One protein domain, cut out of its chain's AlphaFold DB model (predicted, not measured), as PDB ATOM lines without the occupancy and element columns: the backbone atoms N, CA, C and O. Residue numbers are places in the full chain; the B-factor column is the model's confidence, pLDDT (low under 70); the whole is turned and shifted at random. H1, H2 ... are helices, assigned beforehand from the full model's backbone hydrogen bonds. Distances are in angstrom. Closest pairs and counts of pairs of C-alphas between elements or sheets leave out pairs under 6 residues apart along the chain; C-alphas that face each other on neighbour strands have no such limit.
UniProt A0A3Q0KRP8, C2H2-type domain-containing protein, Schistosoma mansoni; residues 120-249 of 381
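AT A GLANCE: This is residues 120 to 249 of the 381 residues of the protein "C2H2-type domain-containing protein" of Schistosoma mansoni (UniProt A0A3Q0KRP8). Three steeply set helices make a loop-rich body, with H1 at one end of H2 and H3 at its other end; H4 is an arm, its residues 235 to 240 and 242 to 248 sticking out. The 130 printed residues are all helix in class, H1 to H4 in order, with under half in named elements. The whole is only just compact, close to loose, with radius of gyration of the C-alphas 16.4 A, spanning 53 by 42 by 28 A.

HOW THE PARTS SIT: H1, residues 142 to 160, touches H2, residues 173 to 185, at a steep tilt of 57 degrees; the closest C-alphas, of Ala 149 and Ala 174, are 5.2 A apart. H2 only just touches H3, residues 206 to 221, with 3 pairs of C-alphas within 8 A, the closest Gly 185 and Leu 212 at 6.8 A. H4, residues 235 to 248, is apart from H1, H2 and H3. Every O i to N i+4 pair is within hydrogen-bond range in H1, H2, H3 and H4.

IN THESE COORDINATES: H1 runs 25.9 A from C-alpha 142 at (41.675, 140.622, 68.444); H2 is 17.6 A, H3 22.0 A, and H4 19.6 A, ending at C-alpha 248 (68.219, 167.023, 43.863).

THE WHOLE: The printed part has no cut, and its three links are long. Residues 132 to 140, 199 to 206 and 230 to 249 have pLDDT under 70.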
ATOM      1  N   LEU A 120      39.999 141.398  55.570       79.40
ATOM      2  CA  LEU A 120      40.644 140.367  56.381       79.40
ATOM      3  C   LEU A 120      40.046 138.993  56.035       79.40
ATOM      4  O   LEU A 120      38.837 138.800  56.109       79.40
ATOM      5  N   GLY A 121      40.879 138.055  55.585       86.05
ATOM      6  CA  GLY A 121      40.436 136.736  55.105       86.05
ATOM      7  C   GLY A 121      40.675 136.506  53.618       86.05
ATOM      8  O   GLY A 121      40.788 135.362  53.178       86.05
ATOM      9  N   SER A 122      40.793 137.570  52.827       90.13
ATOM     10  CA  SER A 122      41.094 137.448  51.401       90.13
ATOM     11  C   SER A 122      42.571 137.132  51.147       90.13
ATOM     12  O   SER A 122      43.471 137.606  51.841       90.13
ATOM     13  N   CYS A 123      42.838 136.320  50.126       93.09
ATOM     14  CA  CYS A 123      44.194 136.126  49.634       93.09
ATOM     15  C   CYS A 123      44.635 137.336  48.792       93.09
ATOM     16  O   CYS A 123      43.907 137.800  47.908       93.09
ATOM     17  N   LEU A 124      45.871 137.806  48.991       90.93
ATOM     18  CA  LEU A 124      46.418 138.900  48.176       90.93
ATOM     19  C   LEU A 124      46.594 138.498  46.703       90.93
ATOM     20  O   LEU A 124      46.497 139.344  45.821       90.93
ATOM     21  N   PHE A 125      46.800 137.208  46.424       91.69
ATOM     22  CA  PHE A 125      47.186 136.713  45.098       91.69
ATOM     23  C   PHE A 125      46.063 136.015  44.323       91.69
ATOM     24  O   PHE A 125      46.138 135.938  43.099       91.69
ATOM     25  N   CYS A 126      45.034 135.498  45.000       90.27
ATOM     26  CA  CYS A 126      43.929 134.774  44.365       90.27
ATOM     27  C   CYS A 126      42.562 135.165  44.941       90.27
ATOM     28  O   CYS A 126      42.472 135.880  45.932       90.27
ATOM     29  N   ASP A 127      41.485 134.672  44.329       87.55
ATOM     30  CA  ASP A 127      40.102 134.986  44.723       87.55
ATOM     31  C   ASP A 127      39.591 134.179  45.930       87.55
ATOM     32  O   ASP A 127      38.398 134.188  46.232       87.55
ATOM     33  N   ARG A 128      40.470 133.450  46.631       88.51
ATOM     34  CA  ARG A 128      40.077 132.705  47.832       88.51
ATOM     35  C   ARG A 128      39.851 133.657  49.003       88.51
ATOM     36  O   ARG A 128      40.682 134.518  49.288       88.51
ATOM     37  N   TYR A 129      38.745 133.429  49.703       88.16
ATOM     38  CA  TYR A 129      38.373 134.109  50.936       88.16
ATOM     39  C   TYR A 129      38.220 133.077  52.056       88.16
ATOM     40  O   TYR A 129      37.501 132.089  51.904       88.16
ATOM     41  N   ILE A 130      38.932 133.288  53.159       87.20
ATOM     42  CA  ILE A 130      38.918 132.448  54.352       87.20
ATOM     43  C   ILE A 130      38.134 133.191  55.428       87.20
ATOM     44  O   ILE A 130      38.600 134.191  55.964       87.20
ATOM     45  N   SER A 131      36.952 132.682  55.757       78.64
ATOM     46  CA  SER A 131      36.115 133.195  56.841       78.64
ATOM     47  C   SER A 131      36.202 132.306  58.080       78.64
ATOM     48  O   SER A 131      36.226 131.079  57.959       78.64
ATOM     49  N   LEU A 132      36.154 132.917  59.266       68.71
ATOM     50  CA  LEU A 132      35.767 132.237  60.503       68.71
ATOM     51  C   LEU A 132      34.263 132.476  60.738       68.71
ATOM     52  O   LEU A 132      33.825 133.618  60.806       68.71
ATOM     53  N   ASP A 133      33.483 131.401  60.842       62.87
ATOM     54  CA  ASP A 133      32.152 131.356  61.474       62.87
ATOM     55  C   ASP A 133      31.065 132.353  61.002       62.87
ATOM     56  O   ASP A 133      30.175 132.703  61.772       62.87
ATOM     57  N   TYR A 134      31.066 132.765  59.726       56.79
ATOM     58  CA  TYR A 134      30.016 133.611  59.111       56.79
ATOM     59  C   TYR A 134      29.784 134.992  59.770       56.79
ATOM     60  O   TYR A 134      28.781 135.646  59.477       56.79
ATOM     61  N   LEU A 135      30.697 135.470  60.619       55.07
ATOM     62  CA  LEU A 135      30.597 136.787  61.257       55.07
ATOM     63  C   LEU A 135      31.325 137.874  60.440       55.07
ATOM     64  O   LEU A 135      32.392 137.600  59.885       55.07
ATOM     65  N   PRO A 136      30.782 139.106  60.356       59.70
ATOM     66  CA  PRO A 136      31.461 140.234  59.718       59.70
ATOM     67  C   PRO A 136      32.782 140.547  60.434       59.70
ATOM     68  O   PRO A 136      32.828 140.570  61.662       59.70
ATOM     69  N   ASN A 137      33.845 140.837  59.675       60.44
ATOM     70  CA  ASN A 137      35.207 141.053  60.193       60.44
ATOM     71  C   ASN A 137      35.318 142.128  61.291       60.44
ATOM     72  O   ASN A 137      36.235 142.085  62.109       60.44
ATOM     73  N   GLU A 138      34.368 143.060  61.331       60.80
ATOM     74  CA  GLU A 138      34.302 144.164  62.292       60.80
ATOM     75  C   GLU A 138      33.919 143.721  63.715       60.80
ATOM     76  O   GLU A 138      34.171 144.455  64.666       60.80
ATOM     77  N   SER A 139      33.346 142.523  63.891       64.37
ATOM     78  CA  SER A 139      32.876 142.029  65.196       64.37
ATOM     79  C   SER A 139      33.751 140.926  65.805       64.37
ATOM     80  O   SER A 139      33.306 140.242  66.729       64.37
ATOM     81  N   LEU A 140      34.948 140.672  65.265       67.46
ATOM     82  CA  LEU A 140      35.844 139.642  65.794       67.46
ATOM     83  C   LEU A 140      36.805 140.215  66.838       67.46
ATOM     84  O   LEU A 140      37.466 141.221  66.604       67.46
ATOM     85  N   ASP A 141      36.926 139.509  67.964       81.06
ATOM     86  CA  ASP A 141      37.937 139.777  68.988       81.06
ATOM     87  C   ASP A 141      39.351 139.758  68.375       81.06
ATOM     88  O   ASP A 141      39.624 138.968  67.463       81.06
ATOM     89  N   SER A 142      40.281 140.549  68.920       82.20
ATOM     90  CA  SER A 142      41.675 140.622  68.444       82.20
ATOM     91  C   SER A 142      42.353 139.246  68.342       82.20
ATOM     92  O   SER A 142      43.082 138.967  67.390       82.20
ATOM     93  N   ALA A 143      42.047 138.332  69.270       84.33
ATOM     94  CA  ALA A 143      42.528 136.951  69.238       84.33
ATOM     95  C   ALA A 143      42.031 136.177  68.001       84.33
ATOM     96  O   ALA A 143      42.813 135.504  67.329       84.33
ATOM     97  N   LYS A 144      40.745 136.315  67.654       85.75
ATOM     98  CA  LYS A 144      40.161 135.643  66.484       85.75
ATOM     99  C   LYS A 144      40.670 136.245  65.175       85.75
ATOM    100  O   LYS A 144      40.875 135.505  64.216       85.75
ATOM    101  N   GLN A 145      40.908 137.560  65.138       87.25
ATOM    102  CA  GLN A 145      41.539 138.225  63.993       87.25
ATOM    103  C   GLN A 145      42.960 137.695  63.758       87.25
ATOM    104  O   GLN A 145      43.307 137.366  62.624       87.25
ATOM    105  N   SER A 146      43.750 137.525  64.825       88.28
ATOM    106  CA  SER A 146      45.089 136.928  64.746       88.28
ATOM    107  C   SER A 146      45.051 135.482  64.230       88.28
ATOM    108  O   SER A 146      45.842 135.104  63.363       88.28
ATOM    109  N   ASP A 147      44.101 134.668  64.698       89.06
ATOM    110  CA  ASP A 147      43.958 133.279  64.245       89.06
ATOM    111  C   ASP A 147      43.503 133.175  62.783       89.06
ATOM    112  O   ASP A 147      44.012 132.341  62.026       89.06
ATOM    113  N   LEU A 148      42.586 134.046  62.355       90.09
ATOM    114  CA  LEU A 148      42.190 134.173  60.954       90.09
ATOM    115  C   LEU A 148      43.388 134.596  60.094       90.09
ATOM    116  O   LEU A 148      43.653 133.963  59.068       90.09
ATOM    117  N   ALA A 149      44.161 135.590  60.537       91.69
ATOM    118  CA  ALA A 149      45.357 136.058  59.845       91.69
ATOM    119  C   ALA A 149      46.391 134.936  59.653       91.69
ATOM    120  O   ALA A 149      46.895 134.740  58.545       91.69
ATOM    121  N   LYS A 150      46.644 134.117  60.682       91.47
ATOM    122  CA  LYS A 150      47.535 132.944  60.585       91.47
ATOM    123  C   LYS A 150      47.064 131.929  59.541       91.47
ATOM    124  O   LYS A 150      47.888 131.384  58.801       91.47
ATOM    125  N   ARG A 151      45.752 131.680  59.436       92.01
ATOM    126  CA  ARG A 151      45.183 130.780  58.410       92.01
ATOM    127  C   ARG A 151      45.356 131.343  57.000       92.01
ATOM    128  O   ARG A 151      45.713 130.595  56.091       92.01
ATOM    129  N   VAL A 152      45.154 132.651  56.823       92.58
ATOM    130  CA  VAL A 152      45.388 133.346  55.544       92.58
ATOM    131  C   VAL A 152      46.857 133.278  55.145       92.58
ATOM    132  O   VAL A 152      47.158 132.875  54.022       92.58
ATOM    133  N   LEU A 153      47.775 133.572  56.068       92.64
ATOM    134  CA  LEU A 153      49.215 133.463  55.824       92.64
ATOM    135  C   LEU A 153      49.634 132.029  55.469       92.64
ATOM    136  O   LEU A 153      50.404 131.844  54.531       92.64
ATOM    137  N   SER A 154      49.076 131.019  56.142       93.30
ATOM    138  CA  SER A 154      49.336 129.604  55.827       93.30
ATOM    139  C   SER A 154      48.880 129.254  54.407       93.30
ATOM    140  O   SER A 154      49.631 128.673  53.628       93.30
ATOM    141  N   HIS A 155      47.686 129.705  54.011       94.19
ATOM    142  CA  HIS A 155      47.211 129.539  52.639       94.19
ATOM    143  C   HIS A 155      48.122 130.234  51.612       94.19
ATOM    144  O   HIS A 155      48.417 129.662  50.561       94.19
ATOM    145  N   MET A 156      48.572 131.458  51.900       93.37
ATOM    146  CA  MET A 156      49.465 132.213  51.019       93.37
ATOM    147  C   MET A 156      50.848 131.558  50.890       93.37
ATOM    148  O   MET A 156      51.427 131.564  49.799       93.37
ATOM    149  N   PHE A 157      51.344 130.946  51.963       93.72
ATOM    150  CA  PHE A 157      52.567 130.152  51.955       93.72
ATOM    151  C   PHE A 157      52.416 128.904  51.076       93.72
ATOM    152  O   PHE A 157      53.201 128.710  50.147       93.72
ATOM    153  N   ASP A 158      51.356 128.120  51.280       94.57
ATOM    154  CA  ASP A 158      51.148 126.858  50.562       94.57
ATOM    155  C   ASP A 158      50.827 127.064  49.071       94.57
ATOM    156  O   ASP A 158      51.387 126.394  48.201       94.57
ATOM    157  N   ALA A 159      49.927 128.000  48.752       93.33
ATOM    158  CA  ALA A 159      49.435 128.200  47.387       93.33
ATOM    159  C   ALA A 159      50.329 129.121  46.544       93.33
ATOM    160  O   ALA A 159      50.436 128.933  45.329       93.33
ATOM    161  N   HIS A 160      50.961 130.123  47.162       92.13
ATOM    162  CA  HIS A 160      51.684 131.180  46.443       92.13
ATOM    163  C   HIS A 160      53.166 131.278  46.803       92.13
ATOM    164  O   HIS A 160      53.875 132.059  46.163       92.13
ATOM    165  N   LYS A 161      53.649 130.472  47.761       91.35
ATOM    166  CA  LYS A 161      55.017 130.551  48.304       91.35
ATOM    167  C   LYS A 161      55.354 131.945  48.833       91.35
ATOM    168  O   LYS A 161      56.496 132.389  48.741       91.35
ATOM    169  N   PHE A 162      54.349 132.645  49.349       91.15
ATOM    170  CA  PHE A 162      54.527 133.945  49.972       91.15
ATOM    171  C   PHE A 162      54.965 133.753  51.423       91.15
ATOM    172  O   PHE A 162      54.294 133.059  52.187       91.15
ATOM    173  N   SER A 163      56.085 134.363  51.795       89.45
ATOM    174  CA  SER A 163      56.602 134.355  53.161       89.45
ATOM    175  C   SER A 163      56.841 135.787  53.617       89.45
ATOM    176  O   SER A 163      57.356 136.617  52.866       89.45
ATOM    177  N   VAL A 164      56.418 136.065  54.844       87.52
ATOM    178  CA  VAL A 164      56.602 137.351  55.508       87.52
ATOM    179  C   VAL A 164      58.030 137.401  56.079       87.52
ATOM    180  O   VAL A 164      58.450 136.414  56.690       87.52
ATOM    181  N   PRO A 165      58.799 138.490  55.882       83.76
ATOM    182  CA  PRO A 165      60.139 138.624  56.459       83.76
ATOM    183  C   PRO A 165      60.097 138.502  57.987       83.76
ATOM    184  O   PRO A 165      59.177 139.015  58.596       83.76
ATOM    185  N   PHE A 166      61.072 137.842  58.617       81.47
ATOM    186  CA  PHE A 166      61.179 137.711  60.086       81.47
ATOM    187  C   PHE A 166      59.876 137.293  60.814       81.47
ATOM    188  O   PHE A 166      59.435 137.995  61.727       81.47
ATOM    189  N   PRO A 167      59.275 136.130  60.494       86.69
ATOM    190  CA  PRO A 167      58.000 135.712  61.089       86.69
ATOM    191  C   PRO A 167      58.064 135.550  62.617       86.69
ATOM    192  O   PRO A 167      57.053 135.691  63.293       86.69
ATOM    193  N   GLU A 168      59.253 135.288  63.168       85.16
ATOM    194  CA  GLU A 168      59.502 135.175  64.613       85.16
ATOM    195  C   GLU A 168      59.320 136.501  65.366       85.16
ATOM    196  O   GLU A 168      59.057 136.488  66.564       85.16
ATOM    197  N   ARG A 169      59.468 137.638  64.675       82.01
ATOM    198  CA  ARG A 169      59.379 138.984  65.262       82.01
ATOM    199  C   ARG A 169      58.021 139.646  65.034       82.01
ATOM    200  O   ARG A 169      57.833 140.770  65.475       82.01
ATOM    201  N   LEU A 170      57.101 138.995  64.326       86.96
ATOM    202  CA  LEU A 170      55.804 139.568  63.977       86.96
ATOM    203  C   LEU A 170      54.891 139.603  65.216       86.96
ATOM    204  O   LEU A 170      54.465 138.553  65.699       86.96
ATOM    205  N   THR A 171      54.592 140.799  65.724       87.67
ATOM    206  CA  THR A 171      53.751 140.996  66.918       87.67
ATOM    207  C   THR A 171      52.266 140.950  66.572       87.67
ATOM    208  O   THR A 171      51.495 140.293  67.275       87.67
ATOM    209  N   ASP A 172      51.872 141.586  65.464       88.54
ATOM    210  CA  ASP A 172      50.485 141.636  64.996       88.54
ATOM    211  C   ASP A 172      50.341 141.187  63.523       88.54
ATOM    212  O   ASP A 172      50.540 141.975  62.593       88.54
ATOM    213  N   PRO A 173      49.968 139.914  63.275       90.67
ATOM    214  CA  PRO A 173      49.759 139.412  61.920       90.67
ATOM    215  C   PRO A 173      48.478 139.952  61.269       90.67
ATOM    216  O   PRO A 173      48.382 139.940  60.041       90.67
ATOM    217  N   ALA A 174      47.486 140.375  62.061       90.94
ATOM    218  CA  ALA A 174      46.223 140.868  61.530       90.94
ATOM    219  C   ALA A 174      46.414 142.272  60.955       90.94
ATOM    220  O   ALA A 174      46.113 142.472  59.778       90.94
ATOM    221  N   GLY A 175      47.000 143.188  61.732       88.89
ATOM    222  CA  GLY A 175      47.329 144.540  61.276       88.89
ATOM    223  C   GLY A 175      48.199 144.547  60.019       88.89
ATOM    224  O   GLY A 175      47.870 145.226  59.046       88.89
ATOM    225  N   LEU A 176      49.219 143.679  59.964       88.63
ATOM    226  CA  LEU A 176      50.053 143.534  58.768       88.63
ATOM    227  C   LEU A 176      49.224 143.181  57.519       88.63
ATOM    228  O   LEU A 176      49.427 143.760  56.454       88.63
ATOM    229  N   LEU A 177      48.295 142.225  57.618       90.72
ATOM    230  CA  LEU A 177      47.463 141.832  56.477       90.72
ATOM    231  C   LEU A 177      46.473 142.919  56.054       90.72
ATOM    232  O   LEU A 177      46.173 142.994  54.862       90.72
ATOM    233  N   ILE A 178      45.983 143.746  56.983       89.21
ATOM    234  CA  ILE A 178      45.126 144.897  56.658       89.21
ATOM    235  C   ILE A 178      45.908 145.876  55.788       89.21
ATOM    236  O   ILE A 178      45.447 146.216  54.700       89.21
ATOM    237  N   GLU A 179      47.115 146.261  56.205       87.66
ATOM    238  CA  GLU A 179      47.931 147.216  55.448       87.66
ATOM    239  C   GLU A 179      48.377 146.647  54.095       87.66
ATOM    240  O   GLU A 179      48.287 147.315  53.064       87.66
ATOM    241  N   LEU A 180      48.767 145.369  54.034       89.86
ATOM    242  CA  LEU A 180      49.063 144.722  52.751       89.86
ATOM    243  C   LEU A 180      47.819 144.630  51.850       89.86
ATOM    244  O   LEU A 180      47.910 144.805  50.631       89.86
ATOM    245  N   GLY A 181      46.654 144.366  52.443       90.15
ATOM    246  CA  GLY A 181      45.363 144.347  51.760       90.15
ATOM    247  C   GLY A 181      44.960 145.723  51.235       90.15
ATOM    248  O   GLY A 181      44.379 145.821  50.153       90.15
ATOM    249  N   ARG A 182      45.338 146.785  51.943       87.79
ATOM    250  CA  ARG A 182      45.179 148.176  51.526       87.79
ATOM    251  C   ARG A 182      46.060 148.509  50.319       87.79
ATOM    252  O   ARG A 182      45.557 148.995  49.311       87.79
ATOM    253  N   ILE A 183      47.341 148.143  50.351       87.60
ATOM    254  CA  ILE A 183      48.291 148.394  49.250       87.60
ATOM    255  C   ILE A 183      47.862 147.672  47.956       87.60
ATOM    256  O   ILE A 183      47.891 148.242  46.861       87.60
ATOM    257  N   VAL A 184      47.441 146.409  48.052       89.78
ATOM    258  CA  VAL A 184      47.012 145.633  46.873       89.78
ATOM    259  C   VAL A 184      45.587 146.007  46.436       89.78
ATOM    260  O   VAL A 184      45.301 146.025  45.236       89.78
ATOM    261  N   GLY A 185      44.700 146.297  47.392       87.10
ATOM    262  CA  GLY A 185      43.264 146.507  47.192       87.10
ATOM    263  C   GLY A 185      42.866 147.942  46.853       87.10
ATOM    264  O   GLY A 185      42.141 148.152  45.880       87.10
ATOM    265  N   GLU A 186      43.367 148.924  47.599       84.38
ATOM    266  CA  GLU A 186      43.115 150.349  47.357       84.38
ATOM    267  C   GLU A 186      44.099 150.888  46.315       84.38
ATOM    268  O   GLU A 186      43.709 151.321  45.231       84.38
ATOM    269  N   GLU A 187      45.401 150.782  46.590       81.02
ATOM    270  CA  GLU A 187      46.414 151.443  45.758       81.02
ATOM    271  C   GLU A 187      46.749 150.698  44.460       81.02
ATOM    272  O   GLU A 187      47.380 151.251  43.560       81.02
ATOM    273  N   ARG A 188      46.337 149.434  44.334       87.87
ATOM    274  CA  ARG A 188      46.660 148.575  43.178       87.87
ATOM    275  C   ARG A 188      48.162 148.484  42.928       87.87
ATOM    276  O   ARG A 188      48.615 148.487  41.781       87.87
ATOM    277  N   CYS A 189      48.928 148.387  44.007       85.56
ATOM    278  CA  CYS A 189      50.381 148.374  43.987       85.56
ATOM    279  C   CYS A 189      50.935 146.951  44.139       85.56
ATOM    280  O   CYS A 189      50.436 146.135  44.911       85.56
ATOM    281  N   CYS A 190      52.028 146.650  43.437       87.82
ATOM    282  CA  CYS A 190      52.799 145.431  43.684       87.82
ATOM    283  C   CYS A 190      53.652 145.556  44.958       87.82
ATOM    284  O   CYS A 190      54.482 146.451  45.042       87.82
ATOM    285  N   LEU A 191      53.560 144.598  45.884       85.52
ATOM    286  CA  LEU A 191      54.304 144.621  47.159       85.52
ATOM    287  C   LEU A 191      55.841 144.646  47.033       85.52
ATOM    288  O   LEU A 191      56.515 145.098  47.950       85.52
ATOM    289  N   ALA A 192      56.401 144.153  45.925       81.16
ATOM    290  CA  ALA A 192      57.852 144.068  45.740       81.16
ATOM    291  C   ALA A 192      58.435 145.245  44.950       81.16
ATOM    292  O   ALA A 192      59.521 145.723  45.251       81.16
ATOM    293  N   CYS A 193      57.740 145.677  43.893       77.36
ATOM    294  CA  CYS A 193      58.250 146.692  42.965       77.36
ATOM    295  C   CYS A 193      57.452 147.993  42.971       77.36
ATOM    296  O   CYS A 193      57.754 148.838  42.135       77.36
ATOM    297  N   GLY A 194      56.383 148.072  43.782       78.71
ATOM    298  CA  GLY A 194      55.383 149.149  43.920       78.71
ATOM    299  C   GLY A 194      54.884 149.810  42.648       78.71
ATOM    300  O   GLY A 194      54.368 150.919  42.700       78.71
ATOM    301  N   ARG A 195      54.973 149.118  41.510       79.51
ATOM    302  CA  ARG A 195      54.259 149.521  40.301       79.51
ATOM    303  C   ARG A 195      52.766 149.506  40.584       79.51
ATOM    304  O   ARG A 195      52.250 148.500  41.078       79.51
ATOM    305  N   GLN A 196      52.112 150.598  40.221       83.30
ATOM    306  CA  GLN A 196      50.671 150.760  40.326       83.30
ATOM    307  C   GLN A 196      49.999 150.280  39.040       83.30
ATOM    308  O   GLN A 196      50.495 150.521  37.934       83.30
ATOM    309  N   PHE A 197      48.869 149.598  39.175       80.33
ATOM    310  CA  PHE A 197      48.095 149.073  38.054       80.33
ATOM    311  C   PHE A 197      46.713 149.712  38.043       80.33
ATOM    312  O   PHE A 197      45.704 149.072  38.337       80.33
ATOM    313  N   TYR A 198      46.665 150.984  37.659       77.74
ATOM    314  CA  TYR A 198      45.403 151.623  37.322       77.74
ATOM    315  C   TYR A 198      45.022 151.271  35.885       77.74
ATOM    316  O   TYR A 198      45.803 151.424  34.941       77.74
ATOM    317  N   GLY A 199      43.803 150.759  35.720       63.75
ATOM    318  CA  GLY A 199      43.172 150.717  34.408       63.75
ATOM    319  C   GLY A 199      42.919 152.139  33.905       63.75
ATOM    320  O   GLY A 199      42.979 153.102  34.663       63.75
ATOM    321  N   SER A 200      42.603 152.286  32.618       54.97
ATOM    322  CA  SER A 200      42.029 153.538  32.115       54.97
ATOM    323  C   SER A 200      40.833 153.898  32.999       54.97
ATOM    324  O   SER A 200      39.908 153.093  33.057       54.97
ATOM    325  N   CYS A 201      40.856 155.059  33.662       51.88
ATOM    326  CA  CYS A 201      39.818 155.550  34.580       51.88
ATOM    327  C   CYS A 201      38.509 155.874  33.839       51.88
ATOM    328  O   CYS A 201      38.075 157.018  33.779       51.88
ATOM    329  N   VAL A 202      37.918 154.884  33.178       49.32
ATOM    330  CA  VAL A 202      36.556 154.972  32.663       49.32
ATOM    331  C   VAL A 202      35.653 154.583  33.824       49.32
ATOM    332  O   VAL A 202      35.911 153.600  34.513       49.32
ATOM    333  N   GLU A 203      34.632 155.369  34.098       48.41
ATOM    334  CA  GLU A 203      33.703 155.091  35.188       48.41
ATOM    335  C   GLU A 203      33.031 153.722  34.969       48.41
ATOM    336  O   GLU A 203      32.455 153.460  33.913       48.41
ATOM    337  N   GLY A 204      33.176 152.808  35.935       58.44
ATOM    338  CA  GLY A 204      32.604 151.461  35.867       58.44
ATOM    339  C   GLY A 204      33.241 150.478  36.853       58.44
ATOM    340  O   GLY A 204      34.466 150.382  36.948       58.44
ATOM    341  N   SER A 205      32.406 149.717  37.567       59.43
ATOM    342  CA  SER A 205      32.805 148.704  38.563       59.43
ATOM    343  C   SER A 205      33.717 147.610  37.997       59.43
ATOM    344  O   SER A 205      34.540 147.050  38.717       59.43
ATOM    345  N   ASP A 206      33.631 147.326  36.700       65.90
ATOM    346  CA  ASP A 206      34.466 146.308  36.061       65.90
ATOM    347  C   ASP A 206      35.951 146.691  36.055       65.90
ATOM    348  O   ASP A 206      36.822 145.818  36.128       65.90
ATOM    349  N   ASN A 207      36.269 147.990  36.056       73.31
ATOM    350  CA  ASN A 207      37.656 148.442  36.062       73.31
ATOM    351  C   ASN A 207      38.364 148.127  37.375       73.31
ATOM    352  O   ASN A 207      39.566 147.852  37.345       73.31
ATOM    353  N   THR A 208      37.648 148.084  38.504       79.85
ATOM    354  CA  THR A 208      38.235 147.674  39.787       79.85
ATOM    355  C   THR A 208      38.574 146.184  39.767       79.85
ATOM    356  O   THR A 208      39.674 145.797  40.152       79.85
ATOM    357  N   ARG A 209      37.719 145.313  39.230       82.98
ATOM    358  CA  ARG A 209      38.053 143.883  39.102       82.98
ATOM    359  C   ARG A 209      39.227 143.640  38.156       82.98
ATOM    360  O   ARG A 209      40.140 142.889  38.496       82.98
ATOM    361  N   ILE A 210      39.243 144.318  37.009       85.93
ATOM    362  CA  ILE A 210      40.314 144.188  36.009       85.93
ATOM    363  C   ILE A 210      41.654 144.672  36.574       85.93
ATOM    364  O   ILE A 210      42.675 144.016  36.373       85.93
ATOM    365  N   SER A 211      41.666 145.789  37.305       86.85
ATOM    366  CA  SER A 211      42.898 146.294  37.921       86.85
ATOM    367  C   SER A 211      43.397 145.393  39.056       86.85
ATOM    368  O   SER A 211      44.590 145.114  39.084       86.85
ATOM    369  N   LEU A 212      42.523 144.837  39.913       88.59
ATOM    370  CA  LEU A 212      42.939 143.844  40.925       88.59
ATOM    371  C   LEU A 212      43.559 142.620  40.252       88.59
ATOM    372  O   LEU A 212      44.623 142.148  40.653       88.59
ATOM    373  N   PHE A 213      42.907 142.122  39.201       90.64
ATOM    374  CA  PHE A 213      43.404 140.994  38.428       90.64
ATOM    375  C   PHE A 213      44.760 141.299  37.775       90.64
ATOM    376  O   PHE A 213      45.637 140.436  37.759       90.64
ATOM    377  N   ALA A 214      44.969 142.525  37.288       91.11
ATOM    378  CA  ALA A 214      46.238 142.955  36.704       91.11
ATOM    379  C   ALA A 214      47.379 142.982  37.735       91.11
ATOM    380  O   ALA A 214      48.458 142.462  37.442       91.11
ATOM    381  N   VAL A 215      47.140 143.517  38.942       90.20
ATOM    382  CA  VAL A 215      48.122 143.487  40.046       90.20
ATOM    383  C   VAL A 215      48.459 142.045  40.413       90.20
ATOM    384  O   VAL A 215      49.632 141.672  40.451       90.20
ATOM    385  N   ARG A 216      47.435 141.211  40.628       92.45
ATOM    386  CA  ARG A 216      47.601 139.799  40.998       92.45
ATOM    387  C   ARG A 216      48.365 139.014  39.938       92.45
ATOM    388  O   ARG A 216      49.313 138.311  40.273       92.45
ATOM    389  N   SER A 217      48.017 139.191  38.665       92.06
ATOM    390  CA  SER A 217      48.718 138.555  37.542       92.06
ATOM    391  C   SER A 217      50.172 139.012  37.482       92.06
ATOM    392  O   SER A 217      51.076 138.190  37.411       92.06
ATOM    393  N   HIS A 218      50.433 140.312  37.641       91.53
ATOM    394  CA  HIS A 218      51.797 140.831  37.692       91.53
ATOM    395  C   HIS A 218      52.637 140.209  38.818       91.53
ATOM    396  O   HIS A 218      53.794 139.847  38.590       91.53
ATOM    397  N   MET A 219      52.062 140.077  40.016       90.80
ATOM    398  CA  MET A 219      52.730 139.444  41.153       90.80
ATOM    399  C   MET A 219      52.963 137.947  40.920       90.80
ATOM    400  O   MET A 219      53.990 137.414  41.336       90.80
ATOM    401  N   LEU A 220      52.036 137.260  40.247       92.15
ATOM    402  CA  LEU A 220      52.139 135.829  39.964       92.15
ATOM    403  C   LEU A 220      53.110 135.499  38.821       92.15
ATOM    404  O   LEU A 220      53.828 134.498  38.931       92.15
ATOM    405  N   ASP A 221      53.151 136.334  37.785       92.22
ATOM    406  CA  ASP A 221      53.903 136.103  36.548       92.22
ATOM    407  C   ASP A 221      55.385 136.466  36.679       92.22
ATOM    408  O   ASP A 221      56.240 135.825  36.062       92.22
ATOM    409  N   LYS A 222      55.722 137.496  37.471       88.57
ATOM    410  CA  LYS A 222      57.109 137.965  37.588       88.57
ATOM    411  C   LYS A 222      57.849 137.322  38.767       88.57
ATOM    412  O   LYS A 222      57.382 137.400  39.907       88.57
ATOM    413  N   PRO A 223      59.039 136.733  38.544       84.94
ATOM    414  CA  PRO A 223      59.843 136.184  39.632       84.94
ATOM    415  C   PRO A 223      60.304 137.310  40.568       84.94
ATOM    416  O   PRO A 223      60.694 138.378  40.108       84.94
ATOM    417  N   GLY A 224      60.241 137.081  41.882       82.38
ATOM    418  CA  GLY A 224      60.608 138.078  42.899       82.38
ATOM    419  C   GLY A 224      59.513 139.095  43.240       82.38
ATOM    420  O   GLY A 224      59.721 139.917  44.123       82.38
ATOM    421  N   HIS A 225      58.337 139.029  42.602       86.45
ATOM    422  CA  HIS A 225      57.205 139.918  42.910       86.45
ATOM    423  C   HIS A 225      56.202 139.336  43.928       86.45
ATOM    424  O   HIS A 225      55.232 140.000  44.291       86.45
ATOM    425  N   LYS A 226      56.452 138.113  44.418       85.94
ATOM    426  CA  LYS A 226      55.664 137.403  45.450       85.94
ATOM    427  C   LYS A 226      56.284 137.541  46.841       85.94
ATOM    428  O   LYS A 226      56.338 136.577  47.597       85.94
ATOM    429  N   GLN A 227      56.805 138.716  47.154       85.58
ATOM    430  CA  GLN A 227      57.398 139.016  48.451       85.58
ATOM    431  C   GLN A 227      57.089 140.460  48.816       85.58
ATOM    432  O   GLN A 227      56.900 141.299  47.933       85.58
ATOM    433  N   VAL A 228      57.026 140.731  50.115       83.79
ATOM    434  CA  VAL A 228      57.061 142.105  50.616       83.79
ATOM    435  C   VAL A 228      58.475 142.624  50.400       83.79
ATOM    436  O   VAL A 228      59.434 141.870  50.567       83.79
ATOM    437  N   TRP A 229      58.617 143.872  49.974       73.10
ATOM    438  CA  TRP A 229      59.931 144.479  49.837       73.10
ATOM    439  C   TRP A 229      60.653 144.498  51.200       73.10
ATOM    440  O   TRP A 229      60.151 145.052  52.174       73.10
ATOM    441  N   PHE A 230      61.817 143.850  51.263       67.03
ATOM    442  CA  PHE A 230      62.744 143.898  52.392       67.03
ATOM    443  C   PHE A 230      64.095 144.371  51.839       67.03
ATOM    444  O   PHE A 230      64.873 143.600  51.276       67.03
ATOM    445  N   GLY A 231      64.331 145.680  51.872       59.91
ATOM    446  CA  GLY A 231      65.635 146.241  51.534       59.91
ATOM    447  C   GLY A 231      66.688 145.866  52.579       59.91
ATOM    448  O   GLY A 231      66.371 145.665  53.746       59.91
ATOM    449  N   VAL A 232      67.947 145.755  52.146       55.78
ATOM    450  CA  VAL A 232      69.126 145.718  53.039       55.78
ATOM    451  C   VAL A 232      69.488 147.134  53.514       55.78
ATOM    452  O   VAL A 232      70.194 147.297  54.503       55.78
ATOM    453  N   GLU A 233      68.989 148.149  52.817       51.99
ATOM    454  CA  GLU A 233      69.080 149.551  53.200       51.99
ATOM    455  C   GLU A 233      67.938 149.828  54.171       51.99
ATOM    456  O   GLU A 233      66.784 149.496  53.878       51.99
ATOM    457  N   ASP A 234      68.292 150.346  55.348       51.40
ATOM    458  CA  ASP A 234      67.357 150.731  56.399       51.40
ATOM    459  C   ASP A 234      66.176 151.451  55.738       51.40
ATOM    460  O   ASP A 234      66.392 152.334  54.910       51.40
ATOM    461  N   PRO A 235      64.923 151.092  56.015       49.72
ATOM    462  CA  PRO A 235      63.813 151.846  55.463       49.72
ATOM    463  C   PRO A 235      63.897 153.356  55.735       49.72
ATOM    464  O   PRO A 235      63.399 154.144  54.932       49.72
ATOM    465  N   VAL A 236      64.565 153.760  56.822       51.55
ATOM    466  CA  VAL A 236      64.914 155.160  57.084       51.55
ATOM    467  C   VAL A 236      65.928 155.682  56.059       51.55
ATOM    468  O   VAL A 236      65.770 156.792  55.573       51.55
ATOM    469  N   GLN A 237      66.929 154.887  55.670       53.90
ATOM    470  CA  GLN A 237      67.874 155.225  54.595       53.90
ATOM    471  C   GLN A 237      67.188 155.300  53.234       53.90
ATOM    472  O   GLN A 237      67.484 156.209  52.474       53.90
ATOM    473  N   VAL A 238      66.244 154.411  52.924       53.83
ATOM    474  CA  VAL A 238      65.484 154.509  51.668       53.83
ATOM    475  C   VAL A 238      64.568 155.733  51.673       53.83
ATOM    476  O   VAL A 238      64.484 156.414  50.657       53.83
ATOM    477  N   ALA A 239      63.951 156.075  52.807       56.07
ATOM    478  CA  ALA A 239      63.192 157.318  52.947       56.07
ATOM    479  C   ALA A 239      64.083 158.570  52.826       56.07
ATOM    480  O   ALA A 239      63.694 159.524  52.158       56.07
ATOM    481  N   LEU A 240      65.288 158.553  53.410       61.03
ATOM    482  CA  LEU A 240      66.277 159.628  53.274       61.03
ATOM    483  C   LEU A 240      66.768 159.759  51.832       61.03
ATOM    484  O   LEU A 240      66.776 160.862  51.316       61.03
ATOM    485  N   LEU A 241      67.076 158.655  51.146       60.63
ATOM    486  CA  LEU A 241      67.473 158.665  49.733       60.63
ATOM    487  C   LEU A 241      66.349 159.171  48.819       60.63
ATOM    488  O   LEU A 241      66.622 159.823  47.814       60.63
ATOM    489  N   VAL A 242      65.086 158.874  49.148       60.04
ATOM    490  CA  VAL A 242      63.925 159.432  48.439       60.04
ATOM    491  C   VAL A 242      63.840 160.941  48.668       60.04
ATOM    492  O   VAL A 242      63.718 161.670  47.691       60.04
ATOM    493  N   ALA A 243      63.977 161.413  49.912       65.40
ATOM    494  CA  ALA A 243      63.973 162.842  50.229       65.40
ATOM    495  C   ALA A 243      65.157 163.591  49.585       65.40
ATOM    496  O   ALA A 243      64.967 164.638  48.976       65.40
ATOM    497  N   GLU A 244      66.366 163.025  49.635       67.73
ATOM    498  CA  GLU A 244      67.565 163.562  48.978       67.73
ATOM    499  C   GLU A 244      67.373 163.642  47.455       67.73
ATOM    500  O   GLU A 244      67.695 164.654  46.837       67.73
ATOM    501  N   ALA A 245      66.780 162.618  46.833       62.07
ATOM    502  CA  ALA A 245      66.495 162.635  45.399       62.07
ATOM    503  C   ALA A 245      65.366 163.609  45.012       62.07
ATOM    504  O   ALA A 245      65.390 164.149  43.904       62.07
ATOM    505  N   GLU A 246      64.381 163.829  45.888       65.02
ATOM    506  CA  GLU A 246      63.353 164.868  45.725       65.02
ATOM    507  C   GLU A 246      63.965 166.277  45.797       65.02
ATOM    508  O   GLU A 246      63.556 167.155  45.039       65.02
ATOM    509  N   GLU A 247      64.982 166.485  46.640       64.28
ATOM    510  CA  GLU A 247      65.717 167.754  46.742       64.28
ATOM    511  C   GLU A 247      66.694 167.988  45.569       64.28
ATOM    512  O   GLU A 247      66.914 169.133  45.164       64.28
ATOM    513  N   GLU A 248      67.266 166.929  44.984       61.87
ATOM    514  CA  GLU A 248      68.219 167.023  43.863       61.87
ATOM    515  C   GLU A 248      67.561 167.191  42.477       61.87
ATOM    516  O   GLU A 248      68.227 167.591  41.510       61.87
ATOM    517  N   LEU A 249      66.261 166.910  42.339       49.60
ATOM    518  CA  LEU A 249      65.563 166.946  41.053       49.60
ATOM    519  C   LEU A 249      64.747 168.230  40.871       49.60
ATOM    520  O   LEU A 249      63.630 168.375  41.353       49.60
TER     521      LEU A 249